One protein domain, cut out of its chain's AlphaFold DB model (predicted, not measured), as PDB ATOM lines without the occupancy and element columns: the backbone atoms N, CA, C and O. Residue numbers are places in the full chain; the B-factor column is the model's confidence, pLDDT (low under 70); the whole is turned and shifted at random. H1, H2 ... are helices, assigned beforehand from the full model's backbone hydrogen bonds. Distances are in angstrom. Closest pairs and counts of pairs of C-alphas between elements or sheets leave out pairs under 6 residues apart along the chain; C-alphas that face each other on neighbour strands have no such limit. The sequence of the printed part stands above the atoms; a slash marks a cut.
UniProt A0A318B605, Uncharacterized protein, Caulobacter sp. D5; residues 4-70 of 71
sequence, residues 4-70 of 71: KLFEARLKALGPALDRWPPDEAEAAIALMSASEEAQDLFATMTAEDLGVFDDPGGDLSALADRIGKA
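Overview. This is residues 4 to 70 of the 71 residues of an uncharacterized protein of Caulobacter sp. D5 (UniProt A0A318B605). A small body of three helices carries an arm that sticks out, residues 53 to 59 and 61 to 70, with H4 in it. In the body H1 and H3 lie side by side, and H2 makes a corner with H3. The 67 printed residues hold four named helices, H1 to H4 in order, and no named strand: all helix. The whole is loose, radius of gyration of the C-alphas 14.0 A, spanning 36 by 27 by 22 A.

Along the chain. H1, residues 4 to 13, begins at C-alpha 4 (13.696, 49.450, 39.570) and measures 14.2 A. H2, residues 22 to 34, measures 18.4 A; H3, residues 36 to 49, 19.9 A. H4, residues 61 to 68, measures 10.1 A and ends at C-alpha 68 (17.109, 39.854, 3.869).

Arrangement. H1 and H2 are close but not clearly touching, C-alphas of Phe 6 and Ala 28 closest at 6.6 A. H1 touches H3, closest C-alphas Leu 10 and Met 45, 7.3 A, the same way at a shallow tilt of 22 degrees. H2, with residues 31 to 33 alone, and H3, with 38 to 39 alone, touch only at the corner, closest C-alphas Met 32 and Ala 38, 5.0 A, at a steep tilt of 58 degrees, opposite ways. H4 is apart from H1, H2 and H3. In the four helices every O i to N i+4 pair is within hydrogen-bond range.

Size, cuts and confidence. The farthest C-alphas, Lys 4 and Lys 69, are 38.3 A apart. The printed part has no cut; the link from H3 to H4 is long, 11 residues. Residues 50 to 70 have pLDDT under 70.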
ATOM      1  N   LYS A   4      13.803  50.616  38.675       90.31
ATOM      2  CA  LYS A   4      13.696  49.450  39.570       90.31
ATOM      3  C   LYS A   4      12.322  48.805  39.477       90.31
ATOM      4  O   LYS A   4      12.217  47.579  39.453       90.31
ATOM      5  N   LEU A   5      11.271  49.623  39.429       89.06
ATOM      6  CA  LEU A   5       9.912  49.130  39.235       89.06
ATOM      7  C   LEU A   5       9.754  48.472  37.856       89.06
ATOM      8  O   LEU A   5       9.122  47.423  37.758       89.06
ATOM      9  N   PHE A   6      10.366  49.042  36.818       91.06
ATOM     10  CA  PHE A   6      10.353  48.482  35.468       91.06
ATOM     11  C   PHE A   6      11.033  47.108  35.392       91.06
ATOM     12  O   PHE A   6      10.429  46.163  34.888       91.06
ATOM     13  N   GLU A   7      12.224  46.952  35.978       90.00
ATOM     14  CA  GLU A   7      12.915  45.655  36.054       90.00
ATOM     15  C   GLU A   7      12.080  44.601  36.799       90.00
ATOM     16  O   GLU A   7      11.930  43.469  36.338       90.00
ATOM     17  N   ALA A   8      11.492  44.967  37.943       91.00
ATOM     18  CA  ALA A   8      10.648  44.052  38.706       91.00
ATOM     19  C   ALA A   8       9.430  43.586  37.891       91.00
ATOM     20  O   ALA A   8       9.027  42.425  37.979       91.00
ATOM     21  N   ARG A   9       8.857  44.479  37.076       88.81
ATOM     22  CA  ARG A   9       7.728  44.163  36.198       88.81
ATOM     23  C   ARG A   9       8.136  43.283  35.027       88.81
ATOM     24  O   ARG A   9       7.425  42.322  34.754       88.81
ATOM     25  N   LEU A  10       9.296  43.528  34.421       88.69
ATOM     26  CA  LEU A  10       9.855  42.644  33.398       88.69
ATOM     27  C   LEU A  10      10.106  41.235  33.935       88.69
ATOM     28  O   LEU A  10       9.726  40.269  33.287       88.69
ATOM     29  N   LYS A  11      10.629  41.097  35.157       86.06
ATOM     30  CA  LYS A  11      10.797  39.788  35.812       86.06
ATOM     31  C   LYS A  11       9.472  39.090  36.128       86.06
ATOM     32  O   LYS A  11       9.404  37.867  36.090       86.06
ATOM     33  N   ALA A  12       8.435  39.847  36.485       87.38
ATOM     34  CA  ALA A  12       7.156  39.287  36.922       87.38
ATOM     35  C   ALA A  12       6.197  38.951  35.766       87.38
ATOM     36  O   ALA A  12       5.475  37.960  35.840       87.38
ATOM     37  N   LEU A  13       6.154  39.796  34.734       85.69
ATOM     38  CA  LEU A  13       5.203  39.714  33.618       85.69
ATOM     39  C   LEU A  13       5.868  39.311  32.294       85.69
ATOM     40  O   LEU A  13       5.171  38.937  31.348       85.69
ATOM     41  N   GLY A  14       7.197  39.380  32.228       85.44
ATOM     42  CA  GLY A  14       7.978  39.170  31.018       85.44
ATOM     43  C   GLY A  14       8.110  40.432  30.150       85.44
ATOM     44  O   GLY A  14       7.469  41.458  30.414       85.44
ATOM     45  N   PRO A  15       8.911  40.351  29.073       85.06
ATOM     46  CA  PRO A  15       9.152  41.448  28.128       85.06
ATOM     47  C   PRO A  15       7.951  41.761  27.218       85.06
ATOM     48  O   PRO A  15       7.943  42.761  26.502       85.06
ATOM     49  N   ALA A  16       6.906  40.930  27.232       85.06
ATOM     50  CA  ALA A  16       5.709  41.125  26.424       85.06
ATOM     51  C   ALA A  16       4.812  42.246  26.988       85.06
ATOM     52  O   ALA A  16       3.832  41.973  27.683       85.06
ATOM     53  N   LEU A  17       5.119  43.504  26.650       84.25
ATOM     54  CA  LEU A  17       4.378  44.691  27.109       84.25
ATOM     55  C   LEU A  17       2.881  44.681  26.745       84.25
ATOM     56  O   LEU A  17       2.087  45.288  27.447       84.25
ATOM     57  N   ASP A  18       2.472  43.948  25.705       83.75
ATOM     58  CA  ASP A  18       1.055  43.757  25.339       83.75
ATOM     59  C   ASP A  18       0.237  43.046  26.438       83.75
ATOM     60  O   ASP A  18      -0.972  43.221  26.550       83.75
ATOM     61  N   ARG A  19       0.907  42.267  27.299       83.56
ATOM     62  CA  ARG A  19       0.283  41.577  28.440       83.56
ATOM     63  C   ARG A  19       0.252  42.422  29.707       83.56
ATOM     64  O   ARG A  19      -0.298  41.981  30.718       83.56
ATOM     65  N   TRP A  20       0.894  43.586  29.689       89.50
ATOM     66  CA  TRP A  20       0.948  44.454  30.851       89.50
ATOM     67  C   TRP A  20      -0.371  45.220  31.000       89.50
ATOM     68  O   TRP A  20      -1.095  45.425  30.024       89.50
ATOM     69  N   PRO A  21      -0.695  45.677  32.219       90.94
ATOM     70  CA  PRO A  21      -1.767  46.643  32.404       90.94
ATOM     71  C   PRO A  21      -1.513  47.884  31.529       90.94
ATOM     72  O   PRO A  21      -0.369  48.343  31.479       90.94
ATOM     73  N   PRO A  22      -2.537  48.457  30.874       88.69
ATOM     74  CA  PRO A  22      -2.357  49.538  29.901       88.69
ATOM     75  C   PRO A  22      -1.630  50.761  30.482       88.69
ATOM     76  O   PRO A  22      -0.702  51.268  29.857       88.69
ATOM     77  N   ASP A  23      -1.959  51.171  31.710       88.25
ATOM     78  CA  ASP A  23      -1.268  52.266  32.408       88.25
ATOM     79  C   ASP A  23       0.225  51.974  32.662       88.25
ATOM     80  O   ASP A  23       1.067  52.873  32.652       88.25
ATOM     81  N   GLU A  24       0.582  50.707  32.887       88.12
ATOM     82  CA  GLU A  24       1.965  50.298  33.143       88.12
ATOM     83  C   GLU A  24       2.759  50.119  31.851       88.12
ATOM     84  O   GLU A  24       3.935  50.477  31.816       88.12
ATOM     85  N   ALA A  25       2.119  49.620  30.791       90.12
ATOM     86  CA  ALA A  25       2.708  49.526  29.461       90.12
ATOM     87  C   ALA A  25       3.070  50.920  28.925       90.12
ATOM     88  O   ALA A  25       4.185  51.135  28.453       90.12
ATOM     89  N   GLU A  26       2.167  51.895  29.065       90.81
ATOM     90  CA  GLU A  26       2.424  53.273  28.642       90.81
ATOM     91  C   GLU A  26       3.558  53.908  29.464       90.81
ATOM     92  O   GLU A  26       4.478  54.514  28.909       90.81
ATOM     93  N   ALA A  27       3.571  53.684  30.783       91.75
ATOM     94  CA  ALA A  27       4.643  54.162  31.653       91.75
ATOM     95  C   ALA A  27       6.009  53.515  31.349       91.75
ATOM     96  O   ALA A  27       7.038  54.181  31.486       91.75
ATOM     97  N   ALA A  28       6.028  52.242  30.949       89.25
ATOM     98  CA  ALA A  28       7.223  51.529  30.503       89.25
ATOM     99  C   ALA A  28       7.755  52.084  29.174       89.25
ATOM    100  O   ALA A  28       8.945  52.376  29.065       89.25
ATOM    101  N   ILE A  29       6.882  52.303  28.187       90.06
ATOM    102  CA  ILE A  29       7.250  52.895  26.889       90.06
ATOM    103  C   ILE A  29       7.788  54.319  27.072       90.06
ATOM    104  O   ILE A  29       8.801  54.683  26.469       90.06
ATOM    105  N   ALA A  30       7.148  55.114  27.931       92.94
ATOM    106  CA  ALA A  30       7.608  56.457  28.262       92.94
ATOM    107  C   ALA A  30       8.990  56.434  28.935       92.94
ATOM    108  O   ALA A  30       9.846  57.252  28.600       92.94
ATOM    109  N   LEU A  31       9.235  55.480  29.841       91.75
ATOM    110  CA  LEU A  31      10.533  55.311  30.496       91.75
ATOM    111  C   LEU A  31      11.625  54.899  29.501       91.75
ATOM    112  O   LEU A  31      12.678  55.529  29.479       91.75
ATOM    113  N   MET A  32      11.367  53.904  28.648       90.81
ATOM    114  CA  MET A  32      12.305  53.485  27.598       90.81
ATOM    115  C   MET A  32      12.600  54.619  26.614       90.81
ATOM    116  O   MET A  32      13.728  54.770  26.165       90.81
ATOM    117  N   SER A  33      11.617  55.465  26.305       91.00
ATOM    118  CA  SER A  33      11.830  56.624  25.427       91.00
ATOM    119  C   SER A  33      12.671  57.728  26.081       91.00
ATOM    120  O   SER A  33      13.277  58.530  25.376       91.00
ATOM    121  N   ALA A  34      12.703  57.788  27.414       91.94
ATOM    122  CA  ALA A  34      13.418  58.810  28.179       91.94
ATOM    123  C   ALA A  34      14.778  58.344  28.733       91.94
ATOM    124  O   ALA A  34      15.545  59.179  29.213       91.94
ATOM    125  N   SER A  35      15.074  57.041  28.716       92.50
ATOM    126  CA  SER A  35      16.257  56.461  29.356       92.50
ATOM    127  C   SER A  35      16.830  55.304  28.543       92.50
ATOM    128  O   SER A  35      16.170  54.287  28.341       92.50
ATOM    129  N   GLU A  36      18.090  55.451  28.130       90.94
ATOM    130  CA  GLU A  36      18.853  54.413  27.423       90.94
ATOM    131  C   GLU A  36      19.061  53.172  28.312       90.94
ATOM    132  O   GLU A  36      18.845  52.052  27.865       90.94
ATOM    133  N   GLU A  37      19.302  53.364  29.614       89.69
ATOM    134  CA  GLU A  37      19.413  52.268  30.591       89.69
ATOM    135  C   GLU A  37      18.153  51.387  30.638       89.69
ATOM    136  O   GLU A  37      18.240  50.172  30.810       89.69
ATOM    137  N   ALA A  38      16.965  51.977  30.463       89.44
ATOM    138  CA  ALA A  38      15.723  51.211  30.394       89.44
ATOM    139  C   ALA A  38      15.606  50.416  29.082       89.44
ATOM    140  O   ALA A  38      15.045  49.319  29.088       89.44
ATOM    141  N   GLN A  39      16.146  50.933  27.973       89.62
ATOM    142  CA  GLN A  39      16.193  50.223  26.691       89.62
ATOM    143  C   GLN A  39      17.142  49.022  26.760       89.62
ATOM    144  O   GLN A  39      16.747  47.923  26.375       89.62
ATOM    145  N   ASP A  40      18.348  49.206  27.308       91.12
ATOM    146  CA  ASP A  40      19.327  48.128  27.499       91.12
ATOM    147  C   ASP A  40      18.784  47.023  28.409       91.12
ATOM    148  O   ASP A  40      18.915  45.830  28.117       91.12
ATOM    149  N   LEU A  41      18.121  47.410  29.500       88.50
ATOM    150  CA  LEU A  41      17.536  46.463  30.441       88.50
ATOM    151  C   LEU A  41      16.391  45.663  29.800       88.50
ATOM    152  O   LEU A  41      16.323  44.443  29.959       88.50
ATOM    153  N   PHE A  42      15.533  46.324  29.019       88.56
ATOM    154  CA  PHE A  42      14.487  45.653  28.250       88.56
ATOM    155  C   PHE A  42      15.073  44.691  27.208       88.56
ATOM    156  O   PHE A  42      14.625  43.548  27.110       88.56
ATOM    157  N   ALA A  43      16.090  45.118  26.457       87.62
ATOM    158  CA  ALA A  43      16.746  44.297  25.443       87.62
ATOM    159  C   ALA A  43      17.413  43.055  26.054       87.62
ATOM    160  O   ALA A  43      17.233  41.951  25.539       87.62
ATOM    161  N   THR A  44      18.111  43.223  27.181       86.44
ATOM    162  CA  THR A  44      18.770  42.129  27.908       86.44
ATOM    163  C   THR A  44      17.749  41.092  28.368       86.44
ATOM    164  O   THR A  44      17.854  39.926  27.993       86.44
ATOM    165  N   MET A  45      16.695  41.517  29.076       84.25
ATOM    166  CA  MET A  45      15.671  40.587  29.564       84.25
ATOM    167  C   MET A  45      14.880  39.931  28.428       84.25
ATOM    168  O   MET A  45      14.478  38.777  28.546       84.25
ATOM    169  N   THR A  46      14.667  40.635  27.313       83.94
ATOM    170  CA  THR A  46      14.003  40.061  26.132       83.94
ATOM    171  C   THR A  46      14.862  38.980  25.480       83.94
ATOM    172  O   THR A  46      14.342  37.949  25.061       83.94
ATOM    173  N   ALA A  47      16.176  39.190  25.402       79.44
ATOM    174  CA  ALA A  47      17.100  38.198  24.871       79.44
ATOM    175  C   ALA A  47      17.220  36.965  25.789       79.44
ATOM    176  O   ALA A  47      17.293  35.841  25.289       79.44
ATOM    177  N   GLU A  48      17.183  37.159  27.112       77.06
ATOM    178  CA  GLU A  48      17.111  36.070  28.093       77.06
ATOM    179  C   GLU A  48      15.799  35.269  27.979       77.06
ATOM    180  O   GLU A  48      15.841  34.042  27.927       77.06
ATOM    181  N   ASP A  49      14.643  35.938  27.873       73.31
ATOM    182  CA  ASP A  49      13.318  35.297  27.754       73.31
ATOM    183  C   ASP A  49      13.155  34.497  26.453       73.31
ATOM    184  O   ASP A  49      12.604  33.397  26.450       73.31
ATOM    185  N   LEU A  50      13.696  35.009  25.343       66.44
ATOM    186  CA  LEU A  50      13.708  34.311  24.055       66.44
ATOM    187  C   LEU A  50      14.689  33.126  24.013       66.44
ATOM    188  O   LEU A  50      14.748  32.437  22.995       66.44
ATOM    189  N   GLY A  51      15.464  32.888  25.077       61.66
ATOM    190  CA  GLY A  51      16.454  31.812  25.128       61.66
ATOM    191  C   GLY A  51      17.623  32.014  24.162       61.66
ATOM    192  O   GLY A  51      18.321  31.054  23.847       61.66
ATOM    193  N   VAL A  52      17.874  33.248  23.700       54.41
ATOM    194  CA  VAL A  52      18.959  33.565  22.745       54.41
ATOM    195  C   VAL A  52      20.338  33.194  23.310       54.41
ATOM    196  O   VAL A  52      21.279  32.988  22.551       54.41
ATOM    197  N   PHE A  53      20.450  33.059  24.634       50.53
ATOM    198  CA  PHE A  53      21.679  32.671  25.324       50.53
ATOM    199  C   PHE A  53      21.723  31.209  25.811       50.53
ATOM    200  O   PHE A  53      22.757  30.811  26.343       50.53
ATOM    201  N   ASP A  54      20.658  30.410  25.635       44.97
ATOM    202  CA  ASP A  54      20.640  28.984  26.036       44.97
ATOM    203  C   ASP A  54      20.949  28.028  24.866       44.97
ATOM    204  O   ASP A  54      21.200  26.843  25.080       44.97
ATOM    205  N   ASP A  55      21.020  28.530  23.626       42.28
ATOM    206  CA  ASP A  55      21.586  27.764  22.514       42.28
ATOM    207  C   ASP A  55      23.115  27.983  22.457       42.28
ATOM    208  O   ASP A  55      23.567  29.111  22.238       42.28
ATOM    209  N   PRO A  56      23.962  26.944  22.630       45.97
ATOM    210  CA  PRO A  56      25.410  27.074  22.463       45.97
ATOM    211  C   PRO A  56      25.844  27.404  21.017       45.97
ATOM    212  O   PRO A  56      27.044  27.480  20.748       45.97
ATOM    213  N   GLY A  57      24.912  27.624  20.085       47.12
ATOM    214  CA  GLY A  57      25.146  28.224  18.777       47.12
ATOM    215  C   GLY A  57      24.328  29.500  18.599       47.12
ATOM    216  O   GLY A  57      23.232  29.465  18.050       47.12
ATOM    217  N   GLY A  58      24.883  30.645  19.005       44.28
ATOM    218  CA  GLY A  58      24.351  31.967  18.671       44.28
ATOM    219  C   GLY A  58      24.330  32.189  17.158       44.28
ATOM    220  O   GLY A  58      25.257  32.767  16.591       44.28
ATOM    221  N   ASP A  59      23.278  31.724  16.494       53.62
ATOM    222  CA  ASP A  59      23.116  31.878  15.059       53.62
ATOM    223  C   ASP A  59      22.385  33.192  14.758       53.62
ATOM    224  O   ASP A  59      21.182  33.265  14.496       53.62
ATOM    225  N   LEU A  60      23.163  34.277  14.789       55.31
ATOM    226  CA  LEU A  60      22.760  35.592  14.286       55.31
ATOM    227  C   LEU A  60      22.334  35.544  12.801       55.31
ATOM    228  O   LEU A  60      21.714  36.498  12.321       55.31
ATOM    229  N   SER A  61      22.605  34.452  12.065       55.75
ATOM    230  CA  SER A  61      22.146  34.295  10.680       55.75
ATOM    231  C   SER A  61      20.634  34.125  10.596       55.75
ATOM    232  O   SER A  61      20.054  34.583   9.620       55.75
ATOM    233  N   ALA A  62      19.960  33.567  11.608       58.31
ATOM    234  CA  ALA A  62      18.495  33.471  11.598       58.31
ATOM    235  C   ALA A  62      17.821  34.858  11.641       58.31
ATOM    236  O   ALA A  62      16.771  35.073  11.027       58.31
ATOM    237  N   LEU A  63      18.445  35.823  12.327       57.97
ATOM    238  CA  LEU A  63      17.996  37.215  12.347       57.97
ATOM    239  C   LEU A  63      18.317  37.923  11.019       57.97
ATOM    240  O   LEU A  63      17.470  38.640  10.486       57.97
ATOM    241  N   ALA A  64      19.502  37.678  10.448       60.97
ATOM    242  CA  ALA A  64      19.911  38.246   9.161       60.97
ATOM    243  C   ALA A  64      19.068  37.728   7.977       60.97
ATOM    244  O   ALA A  64      18.674  38.512   7.113       60.97
ATOM    245  N   ASP A  65      18.723  36.437   7.962       58.97
ATOM    246  CA  ASP A  65      17.916  35.806   6.907       58.97
ATOM    247  C   ASP A  65      16.482  36.367   6.884       58.97
ATOM    248  O   ASP A  65      15.896  36.613   5.827       58.97
ATOM    249  N   ARG A  66      15.935  36.693   8.063       59.12
ATOM    250  CA  ARG A  66      14.599  37.290   8.189       59.12
ATOM    251  C   ARG A  66      14.541  38.742   7.703       59.12
ATOM    252  O   ARG A  66      13.506  39.150   7.183       59.12
ATOM    253  N   ILE A  67      15.632  39.502   7.837       59.84
ATOM    254  CA  ILE A  67      15.743  40.881   7.328       59.84
ATOM    255  C   ILE A  67      15.980  40.877   5.811       59.84
ATOM    256  O   ILE A  67      15.345  41.644   5.092       59.84
ATOM    257  N   GLY A  68      16.828  39.975   5.304       55.41
ATOM    258  CA  GLY A  68      17.109  39.854   3.869       55.41
ATOM    259  C   GLY A  68      15.900  39.435   3.026       55.41
ATOM    260  O   GLY A  68      15.819  39.786   1.855       55.41
ATOM    261  N   LYS A  69      14.931  38.731   3.619       49.25
ATOM    262  CA  LYS A  69      13.704  38.279   2.942       49.25
ATOM    263  C   LYS A  69      12.583  39.329   2.899       49.25
ATOM    264  O   LYS A  69      11.555  39.092   2.269       49.25
ATOM    265  N   ALA A  70      12.757  40.454   3.593       49.38
ATOM    266  CA  ALA A  70      11.806  41.566   3.633       49.38
ATOM    267  C   ALA A  70      12.165  42.717   2.666       49.38
ATOM    268  O   ALA A  70      11.487  43.745   2.686       49.38
TER     269      ALA A  70